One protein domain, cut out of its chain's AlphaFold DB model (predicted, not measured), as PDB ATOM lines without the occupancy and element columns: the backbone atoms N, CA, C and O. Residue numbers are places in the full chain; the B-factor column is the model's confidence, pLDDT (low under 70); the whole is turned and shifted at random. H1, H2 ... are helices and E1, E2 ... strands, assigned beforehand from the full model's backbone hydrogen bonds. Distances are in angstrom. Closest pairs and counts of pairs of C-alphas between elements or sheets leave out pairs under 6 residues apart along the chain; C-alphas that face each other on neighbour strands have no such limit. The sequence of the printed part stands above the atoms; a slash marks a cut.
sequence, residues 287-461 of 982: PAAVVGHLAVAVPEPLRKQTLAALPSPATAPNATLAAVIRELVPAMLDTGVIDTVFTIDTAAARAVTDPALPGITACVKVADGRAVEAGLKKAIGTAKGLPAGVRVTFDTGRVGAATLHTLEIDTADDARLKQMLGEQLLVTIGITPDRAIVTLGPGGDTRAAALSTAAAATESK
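Overview. This is residues 287 to 461 of the 982 residues of an uncharacterized protein of Planctomycetia bacterium (UniProt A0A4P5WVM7). One twisted sheet of seven strands makes the core, with H2 and H4 side by side over one face while the other face curls round H6. H1 lies beyond H2, off the sheet, the short helices H3 and H5 lie near where the strands end or begin, and the free residues 455 to 460 stick out after H6. The printed part has 175 residues with six named helices and seven named strands, in the order E1 H1 H2 E2 H3 E3 H4 E4 E5 H5 E6 E7 H6. The sheet runs E1 E2 E3 E7 E6 E5 E4, antiparallel throughout, and the class is mixed, helices and strands. The whole is compact, with a radius of gyration of the C-alphas of 16.8 A and spans of 49 by 44 by 27 A.

Arrangement. Start at the edge strand E1, residues 290 to 297, and look to E2, residues 337 to 345, where N 292 and O 342 are 2.8 A apart, within hydrogen-bond range. Next comes E3, residues 359 to 365, with N 343 and O 361 at 2.8 A, then E7, residues 435 to 440, with N 362 and O 438 at 2.8 A. E6, residues 424 to 431, forms a hairpin with E7, and N 437 and O 430 are 2.7 A apart. E5, residues 402 to 410, follows with N 427 and O 407 at 2.8 A. The other edge strand, E4, residues 390 to 399, forms a hairpin with E5, with N 393 and O 406 at 2.8 A; E4 bends by 53 degrees at residue 394. From edge to edge the strands' lines turn by 83 degrees. Three layers, helices on both faces of a sheet, are made by H2, residues 319 to 333, and H4, residues 369 to 380, on the same face, and H6, residues 444 to 453, on the opposite face. H4 runs along the strands at a height of 9.4 A over the sheet, at 7 degrees to E6 on the local plane. H2 stands up from the sheet, its line rising 52 degrees. H2 and H4 touch, closest at the C-alphas of Glu 327 and Gly 375, 5.9 A, with a shallow tilt of 10 degrees, opposite ways. The sheet curls round H6; the closest C-alphas of H6 and E4 are those of Ala 449 and Val 399, 5.4 A. H1, residues 300 to 308, is not on the sheet; it forms a helical hairpin with H2, which it only just touches, with 3 pairs of C-alphas within 8 A, the closest Arg 303 and Leu 333 at 6.2 A. H5, residues 415 to 421, only grazes the sheet with residues 417 to 421. H3, residues 348 to 351, is not on the sheet. Every O i to N i+4 pair is within hydrogen-bond range in H1, H4, H5 and H6, and 9 of 11 are in H2; H3 is too short for such a pair.

Along the chain. Find C-alpha 290 at (35.549, 30.571, -13.819); from there E1 runs 23.7 A to C-alpha 297. E2 spans 26.0 A, E5 25.4 A and E4 24.2 A. H2 begins at C-alpha 319, (51.445, 57.693, -18.271), and runs 21.3 A; H4 runs 16.2 A. H6 ends at C-alpha 453, (23.459, 45.016, -4.856).

Size, cuts and confidence. The C-alphas farthest apart are those of Pro 301 and Thr 353, 50.0 A. The printed part has no cut, and no link is long. Mean pLDDT of the printed part is 81.5; low stretches include residues 348 to 356, 381 to 385 and 455 to 461.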
ATOM      1  N   PRO A 287      26.683  28.697 -11.714       73.06
ATOM      2  CA  PRO A 287      28.013  29.217 -11.423       73.06
ATOM      3  C   PRO A 287      28.728  29.640 -12.711       73.06
ATOM      4  O   PRO A 287      28.586  28.995 -13.753       73.06
ATOM      5  N   ALA A 288      29.532  30.702 -12.632       85.56
ATOM      6  CA  ALA A 288      30.369  31.110 -13.754       85.56
ATOM      7  C   ALA A 288      31.391  30.023 -14.114       85.56
ATOM      8  O   ALA A 288      31.835  29.247 -13.267       85.56
ATOM      9  N   ALA A 289      31.787  29.987 -15.388       88.94
ATOM     10  CA  ALA A 289      32.735  28.999 -15.893       88.94
ATOM     11  C   ALA A 289      34.097  29.098 -15.183       88.94
ATOM     12  O   ALA A 289      34.774  28.088 -14.986       88.94
ATOM     13  N   VAL A 290      34.465  30.313 -14.769       91.69
ATOM     14  CA  VAL A 290      35.549  30.571 -13.819       91.69
ATOM     15  C   VAL A 290      35.033  31.458 -12.702       91.69
ATOM     16  O   VAL A 290      34.420  32.488 -12.980       91.69
ATOM     17  N   VAL A 291      35.350  31.101 -11.462       88.69
ATOM     18  CA  VAL A 291      35.159  31.949 -10.284       88.69
ATOM     19  C   VAL A 291      36.458  31.959  -9.503       88.69
ATOM     20  O   VAL A 291      36.914  30.916  -9.047       88.69
ATOM     21  N   GLY A 292      37.065  33.125  -9.331       89.69
ATOM     22  CA  GLY A 292      38.205  33.274  -8.444       89.69
ATOM     23  C   GLY A 292      37.971  34.343  -7.399       89.69
ATOM     24  O   GLY A 292      37.302  35.345  -7.649       89.69
ATOM     25  N   HIS A 293      38.540  34.129  -6.221       87.31
ATOM     26  CA  HIS A 293      38.501  35.079  -5.120       87.31
ATOM     27  C   HIS A 293      39.838  35.125  -4.389       87.31
ATOM     28  O   HIS A 293      40.562  34.130  -4.308       87.31
ATOM     29  N   LEU A 294      40.152  36.292  -3.836       87.00
ATOM     30  CA  LEU A 294      41.322  36.527  -3.001       87.00
ATOM     31  C   LEU A 294      40.961  37.537  -1.913       87.00
ATOM     32  O   LEU A 294      40.456  38.611  -2.211       87.00
ATOM     33  N   ALA A 295      41.261  37.189  -0.670       86.00
ATOM     34  CA  ALA A 295      41.082  37.981   0.529       86.00
ATOM     35  C   ALA A 295      42.344  37.845   1.376       86.00
ATOM     36  O   ALA A 295      42.554  36.822   2.016       86.00
ATOM     37  N   VAL A 296      43.220  38.844   1.363       83.38
ATOM     38  CA  VAL A 296      44.499  38.790   2.085       83.38
ATOM     39  C   VAL A 296      44.695  40.071   2.867       83.38
ATOM     40  O   VAL A 296      44.618  41.164   2.306       83.38
ATOM     41  N   ALA A 297      44.970  39.943   4.164       84.88
ATOM     42  CA  ALA A 297      45.339  41.087   4.983       84.88
ATOM     43  C   ALA A 297      46.732  41.574   4.574       84.88
ATOM     44  O   ALA A 297      47.652  40.769   4.416       84.88
ATOM     45  N   VAL A 298      46.892  42.888   4.405       85.25
ATOM     46  CA  VAL A 298      48.165  43.494   4.000       85.25
ATOM     47  C   VAL A 298      48.727  44.303   5.171       85.25
ATOM     48  O   VAL A 298      48.213  45.388   5.468       85.25
ATOM     49  N   PRO A 299      49.787  43.818   5.844       83.44
ATOM     50  CA  PRO A 299      50.408  44.542   6.948       83.44
ATOM     51  C   PRO A 299      50.894  45.936   6.534       83.44
ATOM     52  O   PRO A 299      51.339  46.151   5.406       83.44
ATOM     53  N   GLU A 300      50.861  46.893   7.464       85.81
ATOM     54  CA  GLU A 300      51.258  48.289   7.218       85.81
ATOM     55  C   GLU A 300      52.648  48.459   6.567       85.81
ATOM     56  O   GLU A 300      52.746  49.250   5.624       85.81
ATOM     57  N   PRO A 301      53.709  47.723   6.970       82.19
ATOM     58  CA  PRO A 301      55.015  47.844   6.321       82.19
ATOM     59  C   PRO A 301      54.967  47.495   4.831       82.19
ATOM     60  O   PRO A 301      55.537  48.213   4.009       82.19
ATOM     61  N   LEU A 302      54.233  46.433   4.478       81.19
ATOM     62  CA  LEU A 302      54.085  45.998   3.094       81.19
ATOM     63  C   LEU A 302      53.266  47.011   2.290       81.19
ATOM     64  O   LEU A 302      53.652  47.343   1.174       81.19
ATOM     65  N   ARG A 303      52.212  47.593   2.878       88.25
ATOM     66  CA  ARG A 303      51.443  48.676   2.237       88.25
ATOM     67  C   ARG A 303      52.332  49.862   1.874       88.25
ATOM     68  O   ARG A 303      52.326  50.295   0.725       88.25
ATOM     69  N   LYS A 304      53.146  50.350   2.817       88.69
ATOM     70  CA  LYS A 304      54.085  51.462   2.571       88.69
ATOM     71  C   LYS A 304      55.097  51.120   1.477       88.69
ATOM     72  O   LYS A 304      55.353  51.952   0.608       88.69
ATOM     73  N   GLN A 305      55.632  49.900   1.491       85.62
ATOM     74  CA  GLN A 305      56.569  49.429   0.472       85.62
ATOM     75  C   GLN A 305      55.924  49.371  -0.921       85.62
ATOM     76  O   GLN A 305      56.511  49.858  -1.884       85.62
ATOM     77  N   THR A 306      54.711  48.820  -1.037       86.12
ATOM     78  CA  THR A 306      53.983  48.742  -2.311       86.12
ATOM     79  C   THR A 306      53.656  50.129  -2.854       86.12
ATOM     80  O   THR A 306      53.873  50.379  -4.036       86.12
ATOM     81  N   LEU A 307      53.200  51.052  -1.999       88.38
ATOM     82  CA  LEU A 307      52.912  52.436  -2.387       88.38
ATOM     83  C   LEU A 307      54.159  53.161  -2.912       88.38
ATOM     84  O   LEU A 307      54.083  53.862  -3.921       88.38
ATOM     85  N   ALA A 308      55.312  52.955  -2.269       86.94
ATOM     86  CA  ALA A 308      56.581  53.535  -2.705       86.94
ATOM     87  C   ALA A 308      57.077  52.967  -4.049       86.94
ATOM     88  O   ALA A 308      57.772  53.663  -4.785       86.94
ATOM     89  N   ALA A 309      56.707  51.728  -4.385       87.31
ATOM     90  CA  ALA A 309      57.112  51.051  -5.616       87.31
ATOM     91  C   ALA A 309      56.228  51.377  -6.839       87.31
ATOM     92  O   ALA A 309      56.510  50.899  -7.938       87.31
ATOM     93  N   LEU A 310      55.158  52.169  -6.682       85.31
ATOM     94  CA  LEU A 310      54.257  52.488  -7.791       85.31
ATOM     95  C   LEU A 310      54.967  53.303  -8.896       85.31
ATOM     96  O   LEU A 310      55.635  54.301  -8.604       85.31
ATOM     97  N   PRO A 311      54.800  52.946 -10.186       78.38
ATOM     98  CA  PRO A 311      55.561  53.539 -11.293       78.38
ATOM     99  C   PRO A 311      55.158  54.994 -11.538       78.38
ATOM    100  O   PRO A 311      53.978  55.243 -11.741       78.38
ATOM    101  N   SER A 312      56.082  55.972 -11.527       79.94
ATOM    102  CA  SER A 312      55.799  57.405 -11.817       79.94
ATOM    103  C   SER A 312      55.144  57.612 -13.188       79.94
ATOM    104  O   SER A 312      55.628  57.018 -14.148       79.94
ATOM    105  N   PRO A 313      54.095  58.453 -13.350       78.31
ATOM    106  CA  PRO A 313      53.453  58.626 -14.651       78.31
ATOM    107  C   PRO A 313      54.400  59.337 -15.624       78.31
ATOM    108  O   PRO A 313      54.326  59.112 -16.823       78.31
ATOM    109  N   ALA A 314      55.334  60.138 -15.096       74.31
ATOM    110  CA  ALA A 314      56.353  60.839 -15.868       74.31
ATOM    111  C   ALA A 314      57.422  59.905 -16.464       74.31
ATOM    112  O   ALA A 314      58.083  60.281 -17.424       74.31
ATOM    113  N   THR A 315      57.614  58.712 -15.893       74.31
ATOM    114  CA  THR A 315      58.653  57.758 -16.324       74.31
ATOM    115  C   THR A 315      58.076  56.435 -16.820       74.31
ATOM    116  O   THR A 315      58.829  55.548 -17.211       74.31
ATOM    117  N   ALA A 316      56.757  56.256 -16.754       73.50
ATOM    118  CA  ALA A 316      56.103  55.027 -17.168       73.50
ATOM    119  C   ALA A 316      55.940  54.981 -18.698       73.50
ATOM    120  O   ALA A 316      55.613  56.005 -19.298       73.50
ATOM    121  N   PRO A 317      56.046  53.794 -19.328       68.81
ATOM    122  CA  PRO A 317      55.776  53.622 -20.759       68.81
ATOM    123  C   PRO A 317      54.370  54.079 -21.178       68.81
ATOM    124  O   PRO A 317      54.150  54.448 -22.327       68.81
ATOM    125  N   ASN A 318      53.412  54.059 -20.243       74.56
ATOM    126  CA  ASN A 318      52.065  54.582 -20.428       74.56
ATOM    127  C   ASN A 318      51.659  55.414 -19.199       74.56
ATOM    128  O   ASN A 318      51.297  54.872 -18.151       74.56
ATOM    129  N   ALA A 319      51.737  56.739 -19.339       77.50
ATOM    130  CA  ALA A 319      51.445  57.693 -18.271       77.50
ATOM    131  C   ALA A 319      49.999  57.585 -17.756       77.50
ATOM    132  O   ALA A 319      49.768  57.674 -16.551       77.50
ATOM    133  N   THR A 320      49.039  57.332 -18.648       76.38
ATOM    134  CA  THR A 320      47.616  57.206 -18.305       76.38
ATOM    135  C   THR A 320      47.360  55.955 -17.470       76.38
ATOM    136  O   THR A 320      46.725  56.033 -16.419       76.38
ATOM    137  N   LEU A 321      47.924  54.809 -17.864       76.50
ATOM    138  CA  LEU A 321      47.832  53.574 -17.082       76.50
ATOM    139  C   LEU A 321      48.502  53.725 -15.705       76.50
ATOM    140  O   LEU A 321      47.940  53.311 -14.694       76.50
ATOM    141  N   ALA A 322      49.676  54.357 -15.648       81.25
ATOM    142  CA  ALA A 322      50.371  54.620 -14.389       81.25
ATOM    143  C   ALA A 322      49.590  55.569 -13.463       81.25
ATOM    144  O   ALA A 322      49.623  55.396 -12.243       81.25
ATOM    145  N   ALA A 323      48.871  56.549 -14.022       82.06
ATOM    146  CA  ALA A 323      47.979  57.421 -13.265       82.06
ATOM    147  C   ALA A 323      46.781  56.642 -12.700       82.06
ATOM    148  O   ALA A 323      46.514  56.731 -11.508       82.06
ATOM    149  N   VAL A 324      46.129  55.798 -13.507       82.69
ATOM    150  CA  VAL A 324      45.018  54.939 -13.053       82.69
ATOM    151  C   VAL A 324      45.454  53.995 -11.926       82.69
ATOM    152  O   VAL A 324      44.779  53.904 -10.901       82.69
ATOM    153  N   ILE A 325      46.607  53.333 -12.073       85.25
ATOM    154  CA  ILE A 325      47.173  52.455 -11.035       85.25
ATOM    155  C   ILE A 325      47.404  53.231  -9.729       85.25
ATOM    156  O   ILE A 325      47.158  52.698  -8.647       85.25
ATOM    157  N   ARG A 326      47.848  54.489  -9.816       86.44
ATOM    158  CA  ARG A 326      48.070  55.345  -8.645       86.44
ATOM    159  C   ARG A 326      46.809  55.789  -7.923       86.44
ATOM    160  O   ARG A 326      46.920  56.108  -6.751       86.44
ATOM    161  N   GLU A 327      45.661  55.807  -8.581       87.50
ATOM    162  CA  GLU A 327      44.390  56.099  -7.910       87.50
ATOM    163  C   GLU A 327      43.814  54.828  -7.273       87.50
ATOM    164  O   GLU A 327      43.363  54.834  -6.130       87.50
ATOM    165  N   LEU A 328      43.881  53.701  -7.989       87.38
ATOM    166  CA  LEU A 328      43.239  52.464  -7.556       87.38
ATOM    167  C   LEU A 328      44.014  51.737  -6.443       87.38
ATOM    168  O   LEU A 328      43.411  51.301  -5.464       87.38
ATOM    169  N   VAL A 329      45.341  51.597  -6.568       90.75
ATOM    170  CA  VAL A 329      46.138  50.789  -5.624       90.75
ATOM    171  C   VAL A 329      46.111  51.349  -4.197       90.75
ATOM    172  O   VAL A 329      45.894  50.553  -3.282       90.75
ATOM    173  N   PRO A 330      46.280  52.661  -3.945       92.06
ATOM    174  CA  PRO A 330      46.164  53.193  -2.589       92.06
ATOM    175  C   PRO A 330      44.782  52.960  -1.986       92.06
ATOM    176  O   PRO A 330      44.690  52.418  -0.889       92.06
ATOM    177  N   ALA A 331      43.714  53.231  -2.743       92.62
ATOM    178  CA  ALA A 331      42.351  53.002  -2.278       92.62
ATOM    179  C   ALA A 331      42.082  51.525  -1.938       92.62
ATOM    180  O   ALA A 331      41.336  51.237  -1.003       92.62
ATOM    181  N   MET A 332      42.707  50.584  -2.656       91.81
ATOM    182  CA  MET A 332      42.685  49.161  -2.308       91.81
ATOM    183  C   MET A 332      43.463  48.871  -1.017       91.81
ATOM    184  O   MET A 332      42.955  48.175  -0.143       91.81
ATOM    185  N   LEU A 333      44.689  49.383  -0.874       90.94
ATOM    186  CA  LEU A 333      45.559  49.107   0.279       90.94
ATOM    187  C   LEU A 333      45.068  49.766   1.578       90.94
ATOM    188  O   LEU A 333      45.278  49.219   2.667       90.94
ATOM    189  N   ASP A 334      44.387  50.904   1.491       91.56
ATOM    190  CA  ASP A 334      43.857  51.633   2.649       91.56
ATOM    191  C   ASP A 334      42.758  50.857   3.384       91.56
ATOM    192  O   ASP A 334      42.583  51.030   4.589       91.56
ATOM    193  N   THR A 335      42.109  49.900   2.714       89.06
ATOM    194  CA  THR A 335      41.182  48.950   3.356       89.06
ATOM    195  C   THR A 335      41.870  48.035   4.382       89.06
ATOM    196  O   THR A 335      41.201  47.422   5.212       89.06
ATOM    197  N   GLY A 336      43.200  47.885   4.296       87.06
ATOM    198  CA  GLY A 336      43.988  46.911   5.058       87.06
ATOM    199  C   GLY A 336      43.865  45.462   4.566       87.06
ATOM    200  O   GLY A 336      44.594  44.598   5.057       87.06
ATOM    201  N   VAL A 337      42.987  45.178   3.597       86.06
ATOM    202  CA  VAL A 337      42.731  43.836   3.055       86.06
ATOM    203  C   VAL A 337      42.522  43.911   1.543       86.06
ATOM    204  O   VAL A 337      41.595  44.553   1.066       86.06
ATOM    205  N   ILE A 338      43.312  43.174   0.767       87.06
ATOM    206  CA  ILE A 338      42.996  42.961  -0.649       87.06
ATOM    207  C   ILE A 338      41.850  41.958  -0.708       87.06
ATOM    208  O   ILE A 338      42.073  40.790  -0.418       87.06
ATOM    209  N   ASP A 339      40.651  42.417  -1.062       87.88
ATOM    210  CA  ASP A 339      39.449  41.595  -1.241       87.88
ATOM    211  C   ASP A 339      38.919  41.768  -2.667       87.88
ATOM    212  O   ASP A 339      38.470  42.852  -3.053       87.88
ATOM    213  N   THR A 340      39.040  40.713  -3.465       88.50
ATOM    214  CA  THR A 340      38.715  40.714  -4.889       88.50
ATOM    215  C   THR A 340      38.024  39.427  -5.315       88.50
ATOM    216  O   THR A 340      38.318  38.339  -4.814       88.50
ATOM    217  N   VAL A 341      37.114  39.565  -6.274       87.94
ATOM    218  CA  VAL A 341      36.473  38.468  -7.000       87.94
ATOM    219  C   VAL A 341      36.630  38.716  -8.488       87.94
ATOM    220  O   VAL A 341      36.464  39.842  -8.960       87.94
ATOM    221  N   PHE A 342      36.884  37.651  -9.238       89.81
ATOM    222  CA  PHE A 342      36.793  37.669 -10.684       89.81
ATOM    223  C   PHE A 342      35.959  36.496 -11.195       89.81
ATOM    224  O   PHE A 342      35.967  35.413 -10.612       89.81
ATOM    225  N   THR A 343      35.244  36.705 -12.295       89.06
ATOM    226  CA  THR A 343      34.457  35.664 -12.955       89.06
ATOM    227  C   THR A 343      34.603  35.715 -14.470       89.06
ATOM    228  O   THR A 343      34.826  36.783 -15.046       89.06
ATOM    229  N   ILE A 344      34.480  34.547 -15.105       89.38
ATOM    230  CA  ILE A 344      34.345  34.398 -16.558       89.38
ATOM    231  C   ILE A 344      33.049  33.638 -16.828       89.38
ATOM    232  O   ILE A 344      32.926  32.459 -16.496       89.38
ATOM    233  N   ASP A 345      32.089  34.325 -17.433       86.56
ATOM    234  CA  ASP A 345      30.775  33.822 -17.810       86.56
ATOM    235  C   ASP A 345      30.755  33.492 -19.309       86.56
ATOM    236  O   ASP A 345      30.722  34.379 -20.165       86.56
ATOM    237  N   THR A 346      30.774  32.201 -19.641       83.81
ATOM    238  CA  THR A 346      30.681  31.743 -21.032       83.81
ATOM    239  C   THR A 346      29.242  31.650 -21.547       83.81
ATOM    240  O   THR A 346      29.047  31.542 -22.758       83.81
ATOM    241  N   ALA A 347      28.227  31.726 -20.677       75.12
ATOM    242  CA  ALA A 347      26.824  31.777 -21.084       75.12
ATOM    243  C   ALA A 347      26.471  33.151 -21.673       75.12
ATOM    244  O   ALA A 347      25.765  33.218 -22.679       75.12
ATOM    245  N   ALA A 348      27.049  34.232 -21.138       63.34
ATOM    246  CA  ALA A 348      26.900  35.588 -21.677       63.34
ATOM    247  C   ALA A 348      27.345  35.724 -23.150       63.34
ATOM    248  O   ALA A 348      26.785  36.533 -23.887       63.34
ATOM    249  N   ALA A 349      28.299  34.900 -23.603       62.75
ATOM    250  CA  ALA A 349      28.764  34.878 -24.993       62.75
ATOM    251  C   ALA A 349      27.743  34.277 -25.980       62.75
ATOM    252  O   ALA A 349      27.821  34.536 -27.174       62.75
ATOM    253  N   ARG A 350      26.794  33.457 -25.503       56.03
ATOM    254  CA  ARG A 350      25.824  32.734 -26.351       56.03
ATOM    255  C   ARG A 350      24.628  33.582 -26.788       56.03
ATOM    256  O   ARG A 350      23.859  33.139 -27.633       56.03
ATOM    257  N   ALA A 351      24.458  34.768 -26.207       50.97
ATOM    258  CA  ALA A 351      23.317  35.648 -26.453       50.97
ATOM    259  C   ALA A 351      23.533  36.656 -27.604       50.97
ATOM    260  O   ALA A 351      22.619  37.420 -27.903       50.97
ATOM    261  N   VAL A 352      24.714  36.687 -28.238       48.28
ATOM    262  CA  VAL A 352      25.093  37.702 -29.241       48.28
ATOM    263  C   VAL A 352      25.693  37.038 -30.487       48.28
ATOM    264  O   VAL A 352      26.496  36.114 -30.373       48.28
ATOM    265  N   THR A 353      25.307  37.497 -31.683       49.00
ATOM    266  CA  THR A 353      25.967  37.143 -32.954       49.00
ATOM    267  C   THR A 353      27.326  37.840 -33.064       49.00
ATOM    268  O   THR A 353      27.363  39.059 -32.971       49.00
ATOM    269  N   ASP A 354      28.379  37.038 -33.258       53.19
ATOM    270  CA  ASP A 354      29.779  37.322 -33.653       53.19
ATOM    271  C   ASP A 354      30.408  38.694 -33.270       53.19
ATOM    272  O   ASP A 354      29.993  39.717 -33.821       53.19
ATOM    273  N   PRO A 355      31.454  38.755 -32.405       54.78
ATOM    274  CA  PRO A 355      32.185  37.649 -31.776       54.78
ATOM    275  C   PRO A 355      31.691  37.264 -30.381       54.78
ATOM    276  O   PRO A 355      31.256  38.081 -29.569       54.78
ATOM    277  N   ALA A 356      31.826  35.969 -30.088       63.34
ATOM    278  CA  ALA A 356      31.414  35.330 -28.845       63.34
ATOM    279  C   ALA A 356      32.392  35.634 -27.692       63.34
ATOM    280  O   ALA A 356      33.104  34.752 -27.220       63.34
ATOM    281  N   LEU A 357      32.453  36.884 -27.231       76.00
ATOM    282  CA  LEU A 357      33.267  37.254 -26.073       76.00
ATOM    283  C   LEU A 357      32.594  36.778 -24.767       76.00
ATOM    284  O   LEU A 357      31.433  37.126 -24.529       76.00
ATOM    285  N   PRO A 358      33.285  36.029 -23.885       83.69
ATOM    286  CA  PRO A 358      32.741  35.697 -22.575       83.69
ATOM    287  C   PRO A 358      32.619  36.954 -21.708       83.69
ATOM    288  O   PRO A 358      33.416  37.890 -21.809       83.69
ATOM    289  N   GLY A 359      31.628  36.964 -20.820       85.88
ATOM    290  CA  GLY A 359      31.451  38.027 -19.845       85.88
ATOM    291  C   GLY A 359      32.536  37.944 -18.779       85.88
ATOM    292  O   GLY A 359      32.511  37.039 -17.951       85.88
ATOM    293  N   ILE A 360      33.482  38.880 -18.767       89.06
ATOM    294  CA  ILE A 360      34.502  38.950 -17.711       89.06
ATOM    295  C   ILE A 360      34.059  39.991 -16.699       89.06
ATOM    296  O   ILE A 360      33.624  41.077 -17.074       89.06
ATOM    297  N   THR A 361      34.161  39.668 -15.417       88.94
ATOM    298  CA  THR A 361      33.864  40.611 -14.338       88.94
ATOM    299  C   THR A 361      34.954  40.537 -13.289       88.94
ATOM    300  O   THR A 361      35.279  39.450 -12.831       88.94
ATOM    301  N   ALA A 362      35.492  41.682 -12.891       90.81
ATOM    302  CA  ALA A 362      36.396  41.828 -11.762       90.81
ATOM    303  C   ALA A 362      35.806  42.845 -10.784       90.81
ATOM    304  O   ALA A 362      35.318  43.898 -11.188       90.81
ATOM    305  N   CYS A 363      35.843  42.537  -9.496       89.62
ATOM    306  CA  CYS A 363      35.376  43.405  -8.428       89.62
ATOM    307  C   CYS A 363      36.441  43.468  -7.353       89.62
ATOM    308  O   CYS A 363      36.905  42.429  -6.893       89.62
ATOM    309  N   VAL A 364      36.795  44.675  -6.929       90.94
ATOM    310  CA  VAL A 364      37.766  44.895  -5.866       90.94
ATOM    311  C   VAL A 364      37.207  45.847  -4.823       90.94
ATOM    312  O   VAL A 364      36.546  46.833  -5.153       90.94
ATOM    313  N   LYS A 365      37.467  45.541  -3.554       90.44
ATOM    314  CA  LYS A 365      37.137  46.419  -2.435       90.44
ATOM    315  C   LYS A 365      38.078  47.623  -2.403       90.44
ATOM    316  O   LYS A 365      39.286  47.480  -2.580       90.44
ATOM    317  N   VAL A 366      37.520  48.799  -2.151       93.12
ATOM    318  CA  VAL A 366      38.254  50.061  -2.004       93.12
ATOM    319  C   VAL A 366      37.769  50.800  -0.761       93.12
ATOM    320  O   VAL A 366      36.626  50.636  -0.343       93.12
ATOM    321  N   ALA A 367      38.644  51.590  -0.143       93.25
ATOM    322  CA  ALA A 367      38.323  52.321   1.081       93.25
ATOM    323  C   ALA A 367      37.371  53.502   0.830       93.25
ATOM    324  O   ALA A 367      36.474  53.746   1.634       93.25
ATOM    325  N   ASP A 368      37.556  54.209  -0.289       93.44
ATOM    326  CA  ASP A 368      36.716  55.333  -0.705       93.44
ATOM    327  C   ASP A 368      36.537  55.317  -2.227       93.44
ATOM    328  O   ASP A 368      37.362  55.823  -2.991       93.44
ATOM    329  N   GLY A 369      35.442  54.716  -2.685       92.44
ATOM    330  CA  GLY A 369      35.136  54.658  -4.108       92.44
ATOM    331  C   GLY A 369      34.839  56.026  -4.723       92.44
ATOM    332  O   GLY A 369      35.159  56.244  -5.885       92.44
ATOM    333  N   ARG A 370      34.311  56.994  -3.961       92.25
ATOM    334  CA  ARG A 370      34.054  58.345  -4.496       92.25
ATOM    335  C   ARG A 370      35.361  59.075  -4.794       92.25
ATOM    336  O   ARG A 370      35.452  59.762  -5.812       92.25
ATOM    337  N   ALA A 371      36.367  58.906  -3.937       92.31
ATOM    338  CA  ALA A 371      37.709  59.415  -4.190       92.31
ATOM    339  C   ALA A 371      38.330  58.759  -5.433       92.31
ATOM    340  O   ALA A 371      38.857  59.474  -6.285       92.31
ATOM    341  N   VAL A 372      38.187  57.435  -5.588       92.38
ATOM    342  CA  VAL A 372      38.627  56.716  -6.800       92.38
ATOM    343  C   VAL A 372      37.933  57.265  -8.047       92.38
ATOM    344  O   VAL A 372      38.597  57.547  -9.040       92.38
ATOM    345  N   GLU A 373      36.616  57.478  -8.006       92.06
ATOM    346  CA  GLU A 373      35.848  58.035  -9.126       92.06
ATOM    347  C   GLU A 373      36.366  59.424  -9.537       92.06
ATOM    348  O   GLU A 373      36.632  59.681 -10.714       92.06
ATOM    349  N   ALA A 374      36.560  60.317  -8.562       91.44
ATOM    350  CA  ALA A 374      37.092  61.656  -8.796       91.44
ATOM    351  C   ALA A 374      38.533  61.621  -9.336       91.44
ATOM    352  O   ALA A 374      38.865  62.368 -10.264       91.44
ATOM    353  N   GLY A 375      39.372  60.735  -8.793       88.19
ATOM    354  CA  GLY A 375      40.747  60.503  -9.234       88.19
ATOM    355  C   GLY A 375      40.813  60.014 -10.679       88.19
ATOM    356  O   GLY A 375      41.543  60.584 -11.487       88.19
ATOM    357  N   LEU A 376      39.980  59.037 -11.051       87.56
ATOM    358  CA  LEU A 376      39.882  58.530 -12.423       87.56
ATOM    359  C   LEU A 376      39.422  59.615 -13.402       87.56
ATOM    360  O   LEU A 376      40.045  59.795 -14.451       87.56
ATOM    361  N   LYS A 377      38.386  60.389 -13.050       89.00
ATOM    362  CA  LYS A 377      37.920  61.531 -13.858       89.00
ATOM    363  C   LYS A 377      39.022  62.564 -14.061       89.00
ATOM    364  O   LYS A 377      39.171  63.086 -15.160       89.00
ATOM    365  N   LYS A 378      39.831  62.832 -13.036       85.50
ATOM    366  CA  LYS A 378      40.979  63.740 -13.134       85.50
ATOM    367  C   LYS A 378      42.109  63.160 -13.990       85.50
ATOM    368  O   LYS A 378      42.670  63.882 -14.807       85.50
ATOM    369  N   ALA A 379      42.438  61.883 -13.807       79.62
ATOM    370  CA  ALA A 379      43.530  61.210 -14.507       79.62
ATOM    371  C   ALA A 379      43.255  61.045 -16.011       79.62
ATOM    372  O   ALA A 379      44.178  61.124 -16.817       79.62
ATOM    373  N   ILE A 380      41.991  60.829 -16.386       79.12
ATOM    374  CA  ILE A 380      41.578  60.521 -17.762       79.12
ATOM    375  C   ILE A 380      40.919  61.729 -18.455       79.12
ATOM    376  O   ILE A 380      41.086  61.911 -19.659       79.12
ATOM    377  N   GLY A 381      40.182  62.569 -17.718       64.69
ATOM    378  CA  GLY A 381      39.308  63.625 -18.255       64.69
ATOM    379  C   GLY A 381      40.012  64.760 -19.006       64.69
ATOM    380  O   GLY A 381      39.363  65.521 -19.717       64.69
ATOM    381  N   THR A 382      41.339  64.860 -18.930       57.56
ATOM    382  CA  THR A 382      42.144  65.720 -19.809       57.56
ATOM    383  C   THR A 382      42.684  64.888 -20.974       57.56
ATOM    384  O   THR A 382      43.862  64.535 -20.990       57.56
ATOM    385  N   ALA A 383      41.818  64.524 -21.923       54.38
ATOM    386  CA  ALA A 383      42.053  63.554 -23.002       54.38
ATOM    387  C   ALA A 383      43.147  63.942 -24.035       54.38
ATOM    388  O   ALA A 383      42.880  64.073 -25.226       54.38
ATOM    389  N   LYS A 384      44.401  64.121 -23.601       55.81
ATOM    390  CA  LYS A 384      45.586  64.298 -24.463       55.81
ATOM    391  C   LYS A 384      46.532  63.087 -24.468       55.81
ATOM    392  O   LYS A 384      47.519  63.116 -25.193       55.81
ATOM    393  N   GLY A 385      46.256  62.049 -23.671       62.22
ATOM    394  CA  GLY A 385      47.152  60.895 -23.476       62.22
ATOM    395  C   GLY A 385      46.471  59.524 -23.490       62.22
ATOM    396  O   GLY A 385      47.083  58.540 -23.068       62.22
ATOM    397  N   LEU A 386      45.209  59.435 -23.926       71.56
ATOM    398  CA  LEU A 386      44.601  58.131 -24.198       71.56
ATOM    399  C   LEU A 386      45.240  57.536 -25.465       71.56
ATOM    400  O   LEU A 386      45.499  58.286 -26.410       71.56
ATOM    401  N   PRO A 387      45.516  56.219 -25.498       73.06
ATOM    402  CA  PRO A 387      45.948  55.554 -26.722       73.06
ATOM    403  C   PRO A 387      44.950  55.785 -27.865       73.06
ATOM    404  O   PRO A 387      43.750  55.946 -27.627       73.06
ATOM    405  N   ALA A 388      45.441  55.778 -29.106       75.81
ATOM    406  CA  ALA A 388      44.578  55.849 -30.283       75.81
ATOM    407  C   ALA A 388      43.517  54.729 -30.245       75.81
ATOM    408  O   ALA A 388      43.809  53.617 -29.809       75.81
ATOM    409  N   GLY A 389      42.287  55.049 -30.655       78.31
ATOM    410  CA  GLY A 389      41.152  54.118 -30.626       78.31
ATOM    411  C   GLY A 389      40.455  53.980 -29.266       78.31
ATOM    412  O   GLY A 389      39.442  53.300 -29.182       78.31
ATOM    413  N   VAL A 390      40.929  54.633 -28.198       83.88
ATOM    414  CA  VAL A 390      40.320  54.522 -26.862       83.88
ATOM    415  C   VAL A 390      39.463  55.744 -26.526       83.88
ATOM    416  O   VAL A 390      39.963  56.870 -26.485       83.88
ATOM    417  N   ARG A 391      38.180  55.530 -26.211       86.56
ATOM    418  CA  ARG A 391      37.246  56.567 -25.742       86.56
ATOM    419  C   ARG A 391      36.710  56.229 -24.360       86.56
ATOM    420  O   ARG A 391      36.393  55.082 -24.075       86.56
ATOM    421  N   VAL A 392      36.590  57.235 -23.499       87.69
ATOM    422  CA  VAL A 392      36.024  57.080 -22.153       87.69
ATOM    423  C   VAL A 392      34.851  58.029 -21.991       87.69
ATOM    424  O   VAL A 392      35.001  59.233 -22.195       87.69
ATOM    425  N   THR A 393      33.713  57.489 -21.569       90.00
ATOM    426  CA  THR A 393      32.515  58.248 -21.213       90.00
ATOM    427  C   THR A 393      32.249  58.053 -19.728       90.00
ATOM    428  O   THR A 393      32.000  56.943 -19.255       90.00
ATOM    429  N   PHE A 394      32.323  59.137 -18.964       90.81
ATOM    430  CA  PHE A 394      31.985  59.108 -17.546       90.81
ATOM    431  C   PHE A 394      30.482  59.313 -17.343       90.81
ATOM    432  O   PHE A 394      29.851  60.012 -18.130       90.81
ATOM    433  N   ASP A 395      29.936  58.755 -16.258       90.88
ATOM    434  CA  ASP A 395      28.574  59.022 -15.789       90.88
ATOM    435  C   ASP A 395      27.498  58.550 -16.772       90.88
ATOM    436  O   ASP A 395      26.491  59.217 -16.998       90.88
ATOM    437  N   THR A 396      27.703  57.364 -17.349       90.00
ATOM    438  CA  THR A 396      26.783  56.763 -18.326       90.00
ATOM    439  C   THR A 396      25.500  56.229 -17.700       90.00
ATOM    440  O   THR A 396      24.535  55.953 -18.408       90.00
ATOM    441  N   GLY A 397      25.459  56.100 -16.374       88.62
ATOM    442  CA  GLY A 397      24.266  55.711 -15.637       88.62
ATOM    443  C   GLY A 397      24.540  55.468 -14.158       88.62
ATOM    444  O   GLY A 397      25.672  55.570 -13.683       88.62
ATOM    445  N   ARG A 398      23.487  55.124 -13.416       88.62
ATOM    446  CA  ARG A 398      23.579  54.644 -12.032       88.62
ATOM    447  C   ARG A 398      22.721  53.407 -11.851       88.62
ATOM    448  O   ARG A 398      21.563  53.413 -12.259       88.62
ATOM    449  N   VAL A 399      23.271  52.384 -11.198       79.88
ATOM    450  CA  VAL A 399      22.522  51.176 -10.832       79.88
ATOM    451  C   VAL A 399      22.874  50.728  -9.416       79.88
ATOM    452  O   VAL A 399      24.036  50.470  -9.093       79.88
ATOM    453  N   GLY A 400      21.861  50.636  -8.550       80.88
ATOM    454  CA  GLY A 400      22.076  50.435  -7.117       80.88
ATOM    455  C   GLY A 400      22.931  51.567  -6.536       80.88
ATOM    456  O   GLY A 400      22.643  52.743  -6.755       80.88
ATOM    457  N   ALA A 401      24.006  51.214  -5.826       84.00
ATOM    458  CA  ALA A 401      24.986  52.173  -5.309       84.00
ATOM    459  C   ALA A 401      26.111  52.519  -6.308       84.00
ATOM    460  O   ALA A 401      26.989  53.312  -5.964       84.00
ATOM    461  N   ALA A 402      26.121  51.923  -7.507       88.06
ATOM    462  CA  ALA A 402      27.191  52.110  -8.482       88.06
ATOM    463  C   ALA A 402      26.911  53.276  -9.439       88.06
ATOM    464  O   ALA A 402      25.855  53.315 -10.077       88.06
ATOM    465  N   THR A 403      27.884  54.172  -9.606       93.25
ATOM    466  CA  THR A 403      27.996  55.041 -10.787       93.25
ATOM    467  C   THR A 403      28.686  54.255 -11.900       93.25
ATOM    468  O   THR A 403      29.710  53.618 -11.654       93.25
ATOM    469  N   LEU A 404      28.114  54.257 -13.104       92.12
ATOM    470  CA  LEU A 404      28.665  53.570 -14.268       92.12
ATOM    471  C   LEU A 404      29.451  54.538 -15.160       92.12
ATOM    472  O   LEU A 404      29.073  55.695 -15.360       92.12
ATOM    473  N   HIS A 405      30.532  54.024 -15.730       91.94
ATOM    474  CA  HIS A 405      31.359  54.665 -16.743       91.94
ATOM    475  C   HIS A 405      31.633  53.643 -17.846       91.94
ATOM    476  O   HIS A 405      31.709  52.442 -17.574       91.94
ATOM    477  N   THR A 406      31.803  54.096 -19.083       89.81
ATOM    478  CA  THR A 406      32.155  53.219 -20.202       89.81
ATOM    479  C   THR A 406      33.507  53.591 -20.782       89.81
ATOM    480  O   THR A 406      33.881  54.758 -20.883       89.81
ATOM    481  N   LEU A 407      34.251  52.563 -21.157       88.81
ATOM    482  CA  LEU A 407      35.483  52.647 -21.918       88.81
ATOM    483  C   LEU A 407      35.249  51.846 -23.201       88.81
ATOM    484  O   LEU A 407      34.976  50.649 -23.153       88.81
ATOM    485  N   GLU A 408      35.329  52.526 -24.334       88.38
ATOM    486  CA  GLU A 408      35.237  51.951 -25.670       88.38
ATOM    487  C   GLU A 408      36.638  51.851 -26.262       88.38
ATOM    488  O   GLU A 408      37.417  52.807 -26.207       88.38
ATOM    489  N   ILE A 409      36.952  50.698 -26.836       87.19
ATOM    490  CA  ILE A 409      38.206  50.459 -27.542       87.19
ATOM    491  C   ILE A 409      37.843  50.061 -28.969       87.19
ATOM    492  O   ILE A 409      37.220  49.022 -29.185       87.19
ATOM    493  N   ASP A 410      38.212  50.911 -29.919       85.81
ATOM    494  CA  ASP A 410      38.103  50.648 -31.346       85.81
ATOM    495  C   ASP A 410      39.144  49.603 -31.746       85.81
ATOM    496  O   ASP A 410      40.346  49.758 -31.510       85.81
ATOM    497  N   THR A 411      38.655  48.508 -32.308       83.00
ATOM    498  CA  THR A 411      39.457  47.369 -32.750       83.00
ATOM    499  C   THR A 411      39.338  47.160 -34.256       83.00
ATOM    500  O   THR A 411      39.876  46.179 -34.765       83.00
ATOM    501  N   ALA A 412      38.671  48.066 -34.983       80.75
ATOM    502  CA  ALA A 412      38.375  47.915 -36.405       80.75
ATOM    503  C   ALA A 412      39.632  47.834 -37.288       80.75
ATOM    504  O   ALA A 412      39.638  47.065 -38.253       80.75
ATOM    505  N   ASP A 413      40.684  48.577 -36.937       78.00
ATOM    506  CA  ASP A 413      41.927  48.676 -37.718       78.00
ATOM    507  C   ASP A 413      42.898  47.499 -37.495       78.00
ATOM    508  O   ASP A 413      43.837  47.308 -38.268       78.00
ATOM    509  N   ASP A 414      42.677  46.676 -36.464       75.88
ATOM    510  CA  ASP A 414      43.475  45.480 -36.188       75.88
ATOM    511  C   ASP A 414      42.636  44.237 -36.496       75.88
ATOM    512  O   ASP A 414      41.793  43.817 -35.705       75.88
ATOM    513  N   ALA A 415      42.885  43.616 -37.654       71.75
ATOM    514  CA  ALA A 415      42.131  42.454 -38.127       71.75
ATOM    515  C   ALA A 415      42.081  41.301 -37.107       71.75
ATOM    516  O   ALA A 415      41.088  40.574 -37.034       71.75
ATOM    517  N   ARG A 416      43.129  41.144 -36.286       66.75
ATOM    518  CA  ARG A 416      43.198  40.110 -35.254       66.75
ATOM    519  C   ARG A 416      42.345  40.483 -34.045       66.75
ATOM    520  O   ARG A 416      41.619  39.631 -33.536       66.75
ATOM    521  N   LEU A 417      42.438  41.723 -33.563       71.88
ATOM    522  CA  LEU A 417      41.601  42.196 -32.458       71.88
ATOM    523  C   LEU A 417      40.134  42.259 -32.874       71.88
ATOM    524  O   LEU A 417      39.290  41.822 -32.101       71.88
ATOM    525  N   LYS A 418      39.838  42.679 -34.108       73.19
ATOM    526  CA  LYS A 418      38.499  42.658 -34.701       73.19
ATOM    527  C   LYS A 418      37.881  41.265 -34.665       73.19
ATOM    528  O   LYS A 418      36.760  41.097 -34.198       73.19
ATOM    529  N   GLN A 419      38.640  40.256 -35.093       68.69
ATOM    530  CA  GLN A 419      38.202  38.861 -35.052       68.69
ATOM    531  C   GLN A 419      37.973  38.352 -33.617       68.69
ATOM    532  O   GLN A 419      37.105  37.517 -33.387       68.69
ATOM    533  N   MET A 420      38.766  38.813 -32.645       64.56
ATOM    534  CA  MET A 420      38.706  38.317 -31.265       64.56
ATOM    535  C   MET A 420      37.693  39.050 -30.375       64.56
ATOM    536  O   MET A 420      37.138  38.441 -29.463       64.56
ATOM    537  N   LEU A 421      37.518  40.354 -30.576       72.81
ATOM    538  CA  LEU A 421      36.849  41.272 -29.649       72.81
ATOM    539  C   LEU A 421      35.674  42.024 -30.290       72.81
ATOM    540  O   LEU A 421      34.902  42.648 -29.567       72.81
ATOM    541  N   GLY A 422      35.523  41.941 -31.613       75.88
ATOM    542  CA  GLY A 422      34.501  42.639 -32.391       75.88
ATOM    543  C   GLY A 422      35.047  43.922 -32.990       75.88
ATOM    544  O   GLY A 422      36.227  44.221 -32.851       75.88
ATOM    545  N   GLU A 423      34.209  44.697 -33.672       79.25
ATOM    546  CA  GLU A 423      34.624  46.013 -34.187       79.25
ATOM    547  C   GLU A 423      34.872  47.024 -33.066       79.25
ATOM    548  O   GLU A 423      35.684  47.933 -33.219       79.25
ATOM    549  N   GLN A 424      34.191  46.846 -31.934       81.69
ATOM    550  CA  GLN A 424      34.346  47.675 -30.749       81.69
ATOM    551  C   GLN A 424      34.260  46.816 -29.495       81.69
ATOM    552  O   GLN A 424      33.312  46.050 -29.309       81.69
ATOM    553  N   LEU A 425      35.224  47.000 -28.598       84.94
ATOM    554  CA  LEU A 425      35.211  46.399 -27.275       84.94
ATOM    555  C   LEU A 425      34.672  47.401 -26.253       84.94
ATOM    556  O   LEU A 425      35.271  48.453 -26.020       84.94
ATOM    557  N   LEU A 426      33.564  47.042 -25.603       85.88
ATOM    558  CA  LEU A 426      32.969  47.826 -24.526       85.88
ATOM    559  C   LEU A 426      33.393  47.284 -23.153       85.88
ATOM    560  O   LEU A 426      33.177  46.112 -22.828       85.88
ATOM    561  N   VAL A 427      33.947  48.168 -22.330       89.62
ATOM    562  CA  VAL A 427      34.268  47.932 -20.921       89.62
ATOM    563  C   VAL A 427      33.357  48.813 -20.068       89.62
ATOM    564  O   VAL A 427      33.321  50.028 -20.254       89.62
ATOM    565  N   THR A 428      32.630  48.229 -19.114       91.12
ATOM    566  CA  THR A 428      31.832  48.999 -18.142       91.12
ATOM    567  C   THR A 428      32.527  48.998 -16.791       91.12
ATOM    568  O   THR A 428      32.838  47.937 -16.245       91.12
ATOM    569  N   ILE A 429      32.754  50.188 -16.247       92.00
ATOM    570  CA  ILE A 429      33.346  50.411 -14.931       92.00
ATOM    571  C   ILE A 429      32.234  50.884 -13.997       92.00
ATOM    572  O   ILE A 429      31.616  51.912 -14.250       92.00
ATOM    573  N   GLY A 430      31.975  50.142 -12.926       92.06
ATOM    574  CA  GLY A 430      31.046  50.523 -11.868       92.06
ATOM    575  C   GLY A 430      31.798  50.919 -10.604       92.06
ATOM    576  O   GLY A 430      32.596  50.135 -10.098       92.06
ATOM    577  N   ILE A 431      31.539  52.106 -10.065       93.00
ATOM    578  CA  ILE A 431      32.124  52.561  -8.800       93.00
ATOM    579  C   ILE A 431      31.020  52.707  -7.756       93.00
ATOM    580  O   ILE A 431      30.094  53.497  -7.918       93.00
ATOM    581  N   THR A 432      31.122  51.937  -6.678       91.75
ATOM    582  CA  THR A 432      30.276  52.035  -5.474       91.75
ATOM    583  C   THR A 432      31.070  52.708  -4.348       91.75
ATOM    584  O   THR A 432      32.282  52.864  -4.495       91.75
ATOM    585  N   PRO A 433      30.462  53.087  -3.207       91.81
ATOM    586  CA  PRO A 433      31.205  53.679  -2.093       91.81
ATOM    587  C   PRO A 433      32.389  52.841  -1.587       91.81
ATOM    588  O   PRO A 433      33.371  53.422  -1.136       91.81
ATOM    589  N   ASP A 434      32.319  51.510  -1.680       90.19
ATOM    590  CA  ASP A 434      33.309  50.584  -1.118       90.19
ATOM    591  C   ASP A 434      33.910  49.603  -2.144       90.19
ATOM    592  O   ASP A 434      34.689  48.719  -1.775       90.19
ATOM    593  N   ARG A 435      33.563  49.712  -3.436       90.12
ATOM    594  CA  ARG A 435      34.047  48.799  -4.493       90.12
ATOM    595  C   ARG A 435      34.242  49.479  -5.840       90.12
ATOM    596  O   ARG A 435      33.421  50.299  -6.250       90.12
ATOM    597  N   ALA A 436      35.255  49.017  -6.565       91.88
ATOM    598  CA  ALA A 436      35.424  49.245  -7.994       91.88
ATOM    599  C   ALA A 436      35.155  47.941  -8.760       91.88
ATOM    600  O   ALA A 436      35.655  46.871  -8.406       91.88
ATOM    601  N   ILE A 437      34.335  48.026  -9.799       91.12
ATOM    602  CA  ILE A 437      33.855  46.907 -10.606       91.12
ATOM    603  C   ILE A 437      34.250  47.175 -12.053       91.12
ATOM    604  O   ILE A 437      34.015  48.263 -12.565       91.12
ATOM    605  N   VAL A 438      34.823  46.187 -12.727       91.56
ATOM    606  CA  VAL A 438      35.155  46.243 -14.151       91.56
ATOM    607  C   VAL A 438      34.506  45.051 -14.827       91.56
ATOM    608  O   VAL A 438      34.693  43.912 -14.405       91.56
ATOM    609  N   THR A 439      33.744  45.305 -15.882       90.19
ATOM    610  CA  THR A 439      33.101  44.263 -16.680       90.19
ATOM    611  C   THR A 439      33.458  44.416 -18.151       90.19
ATOM    612  O   THR A 439      33.596  45.526 -18.663       90.19
ATOM    613  N   LEU A 440      33.600  43.280 -18.819       88.31
ATOM    614  CA  LEU A 440      33.891  43.145 -20.238       88.31
ATOM    615  C   LEU A 440      32.822  42.264 -20.882       88.31
ATOM    616  O   LEU A 440      32.416  41.269 -20.274       88.31
ATOM    617  N   GLY A 441      32.420  42.580 -22.110       78.81
ATOM    618  CA  GLY A 441      31.507  41.748 -22.896       78.81
ATOM    619  C   GLY A 441      30.019  41.967 -22.596       78.81
ATOM    620  O   GLY A 441      29.671  42.797 -21.749       78.81
ATOM    621  N   PRO A 442      29.127  41.223 -23.279       72.88
ATOM    622  CA  PRO A 442      27.680  41.481 -23.301       72.88
ATOM    623  C   PRO A 442      27.067  41.575 -21.902       72.88
ATOM    624  O   PRO A 442      27.430  40.774 -21.054       72.88
ATOM    625  N   GLY A 443      26.149  42.510 -21.634       77.94
ATOM    626  CA  GLY A 443      25.465  42.629 -20.331       77.94
ATOM    627  C   GLY A 443      26.348  43.095 -19.162       77.94
ATOM    628  O   GLY A 443      26.100  42.731 -18.009       77.94
ATOM    629  N   GLY A 444      27.419  43.846 -19.447       81.88
ATOM    630  CA  GLY A 444      28.344  44.365 -18.431       81.88
ATOM    631  C   GLY A 444      27.683  45.286 -17.398       81.88
ATOM    632  O   GLY A 444      27.955  45.169 -16.206       81.88
ATOM    633  N   ASP A 445      26.743  46.123 -17.826       82.25
ATOM    634  CA  ASP A 445      25.900  46.962 -16.966       82.25
ATOM    635  C   ASP A 445      25.078  46.139 -15.960       82.25
ATOM    636  O   ASP A 445      25.069  46.432 -14.764       82.25
ATOM    637  N   THR A 446      24.463  45.052 -16.424       82.06
ATOM    638  CA  THR A 446      23.649  44.135 -15.619       82.06
ATOM    639  C   THR A 446      24.512  43.379 -14.609       82.06
ATOM    640  O   THR A 446      24.133  43.231 -13.447       82.06
ATOM    641  N   ARG A 447      25.715  42.942 -15.005       84.12
ATOM    642  CA  ARG A 447      26.666  42.310 -14.075       84.12
ATOM    643  C   ARG A 447      27.216  43.293 -13.044       84.12
ATOM    644  O   ARG A 447      27.332  42.939 -11.871       84.12
ATOM    645  N   ALA A 448      27.526  44.524 -13.451       84.50
ATOM    646  CA  ALA A 448      27.953  45.574 -12.531       84.50
ATOM    647  C   ALA A 448      26.847  45.920 -11.518       84.50
ATOM    648  O   ALA A 448      27.125  46.081 -10.331       84.50
ATOM    649  N   ALA A 449      25.591  45.948 -11.968       79.62
ATOM    650  CA  ALA A 449      24.412  46.119 -11.126       79.62
ATOM    651  C   ALA A 449      24.204  44.970 -10.124       79.62
ATOM    652  O   ALA A 449      23.909  45.203  -8.951       79.62
ATOM    653  N   ALA A 450      24.380  43.724 -10.570       79.94
ATOM    654  CA  ALA A 450      24.279  42.560  -9.696       79.94
ATOM    655  C   ALA A 450      25.324  42.628  -8.570       79.94
ATOM    656  O   ALA A 450      24.995  42.438  -7.404       79.94
ATOM    657  N   LEU A 451      26.567  42.994  -8.892       80.44
ATOM    658  CA  LEU A 451      27.624  43.177  -7.893       80.44
ATOM    659  C   LEU A 451      27.390  44.354  -6.944       80.44
ATOM    660  O   LEU A 451      27.792  44.273  -5.786       80.44
ATOM    661  N   SER A 452      26.771  45.440  -7.413       77.75
ATOM    662  CA  SER A 452      26.515  46.621  -6.579       77.75
ATOM    663  C   SER A 452      25.406  46.407  -5.547       77.75
ATOM    664  O   SER A 452      25.283  47.192  -4.608       77.75
ATOM    665  N   THR A 453      24.603  45.354  -5.716       73.56
ATOM    666  CA  THR A 453      23.459  45.016  -4.856       73.56
ATOM    667  C   THR A 453      23.615  43.681  -4.127       73.56
ATOM    668  O   THR A 453      22.849  43.395  -3.207       73.56
ATOM    669  N   ALA A 454      24.604  42.864  -4.501       72.75
ATOM    670  CA  ALA A 454      24.815  41.557  -3.904       72.75
ATOM    671  C   ALA A 454      25.299  41.651  -2.448       72.75
ATOM    672  O   ALA A 454      26.203  42.416  -2.103       72.75
ATOM    673  N   ALA A 455      24.706  40.818  -1.592       66.56
ATOM    674  CA  ALA A 455      25.110  40.698  -0.200       66.56
ATOM    675  C   ALA A 455      26.535  40.132  -0.085       66.56
ATOM    676  O   ALA A 455      26.952  39.284  -0.878       66.56
ATOM    677  N   ALA A 456      27.274  40.580   0.934       66.56
ATOM    678  CA  ALA A 456      28.579  40.014   1.252       66.56
ATOM    679  C   ALA A 456      28.468  38.500   1.488       66.56
ATOM    680  O   ALA A 456      27.468  38.020   2.029       66.56
ATOM    681  N   ALA A 457      29.504  37.753   1.099       65.00
ATOM    682  CA  ALA A 457      29.552  36.315   1.331       65.00
ATOM    683  C   ALA A 457      29.363  36.002   2.829       65.00
ATOM    684  O   ALA A 457      30.105  36.497   3.676       65.00
ATOM    685  N   THR A 458      28.352  35.194   3.148       52.31
ATOM    686  CA  THR A 458      28.006  34.783   4.520       52.31
ATOM    687  C   THR A 458      28.734  33.510   4.956       52.31
ATOM    688  O   THR A 458      28.891  33.271   6.152       52.31
ATOM    689  N   GLU A 459      29.215  32.707   4.005       56.59
ATOM    690  CA  GLU A 459      29.986  31.492   4.270       56.59
ATOM    691  C   GLU A 459      31.480  31.782   4.454       56.59
ATOM    692  O   GLU A 459      32.078  32.601   3.752       56.59
ATOM    693  N   SER A 460      32.108  31.055   5.383       58.06
ATOM    694  CA  SER A 460      33.549  31.099   5.645       58.06
ATOM    695  C   SER A 460      34.341  30.494   4.478       58.06
ATOM    696  O   SER A 460      34.800  29.353   4.548       58.06
ATOM    697  N   LYS A 461      34.511  31.253   3.394       66.19
ATOM    698  CA  LYS A 461      35.365  30.867   2.266       66.19
ATOM    699  C   LYS A 461      36.851  30.891   2.667       66.19
ATOM    700  O   LYS A 461      37.251  31.746   3.460       66.19
TER     701      LYS A 461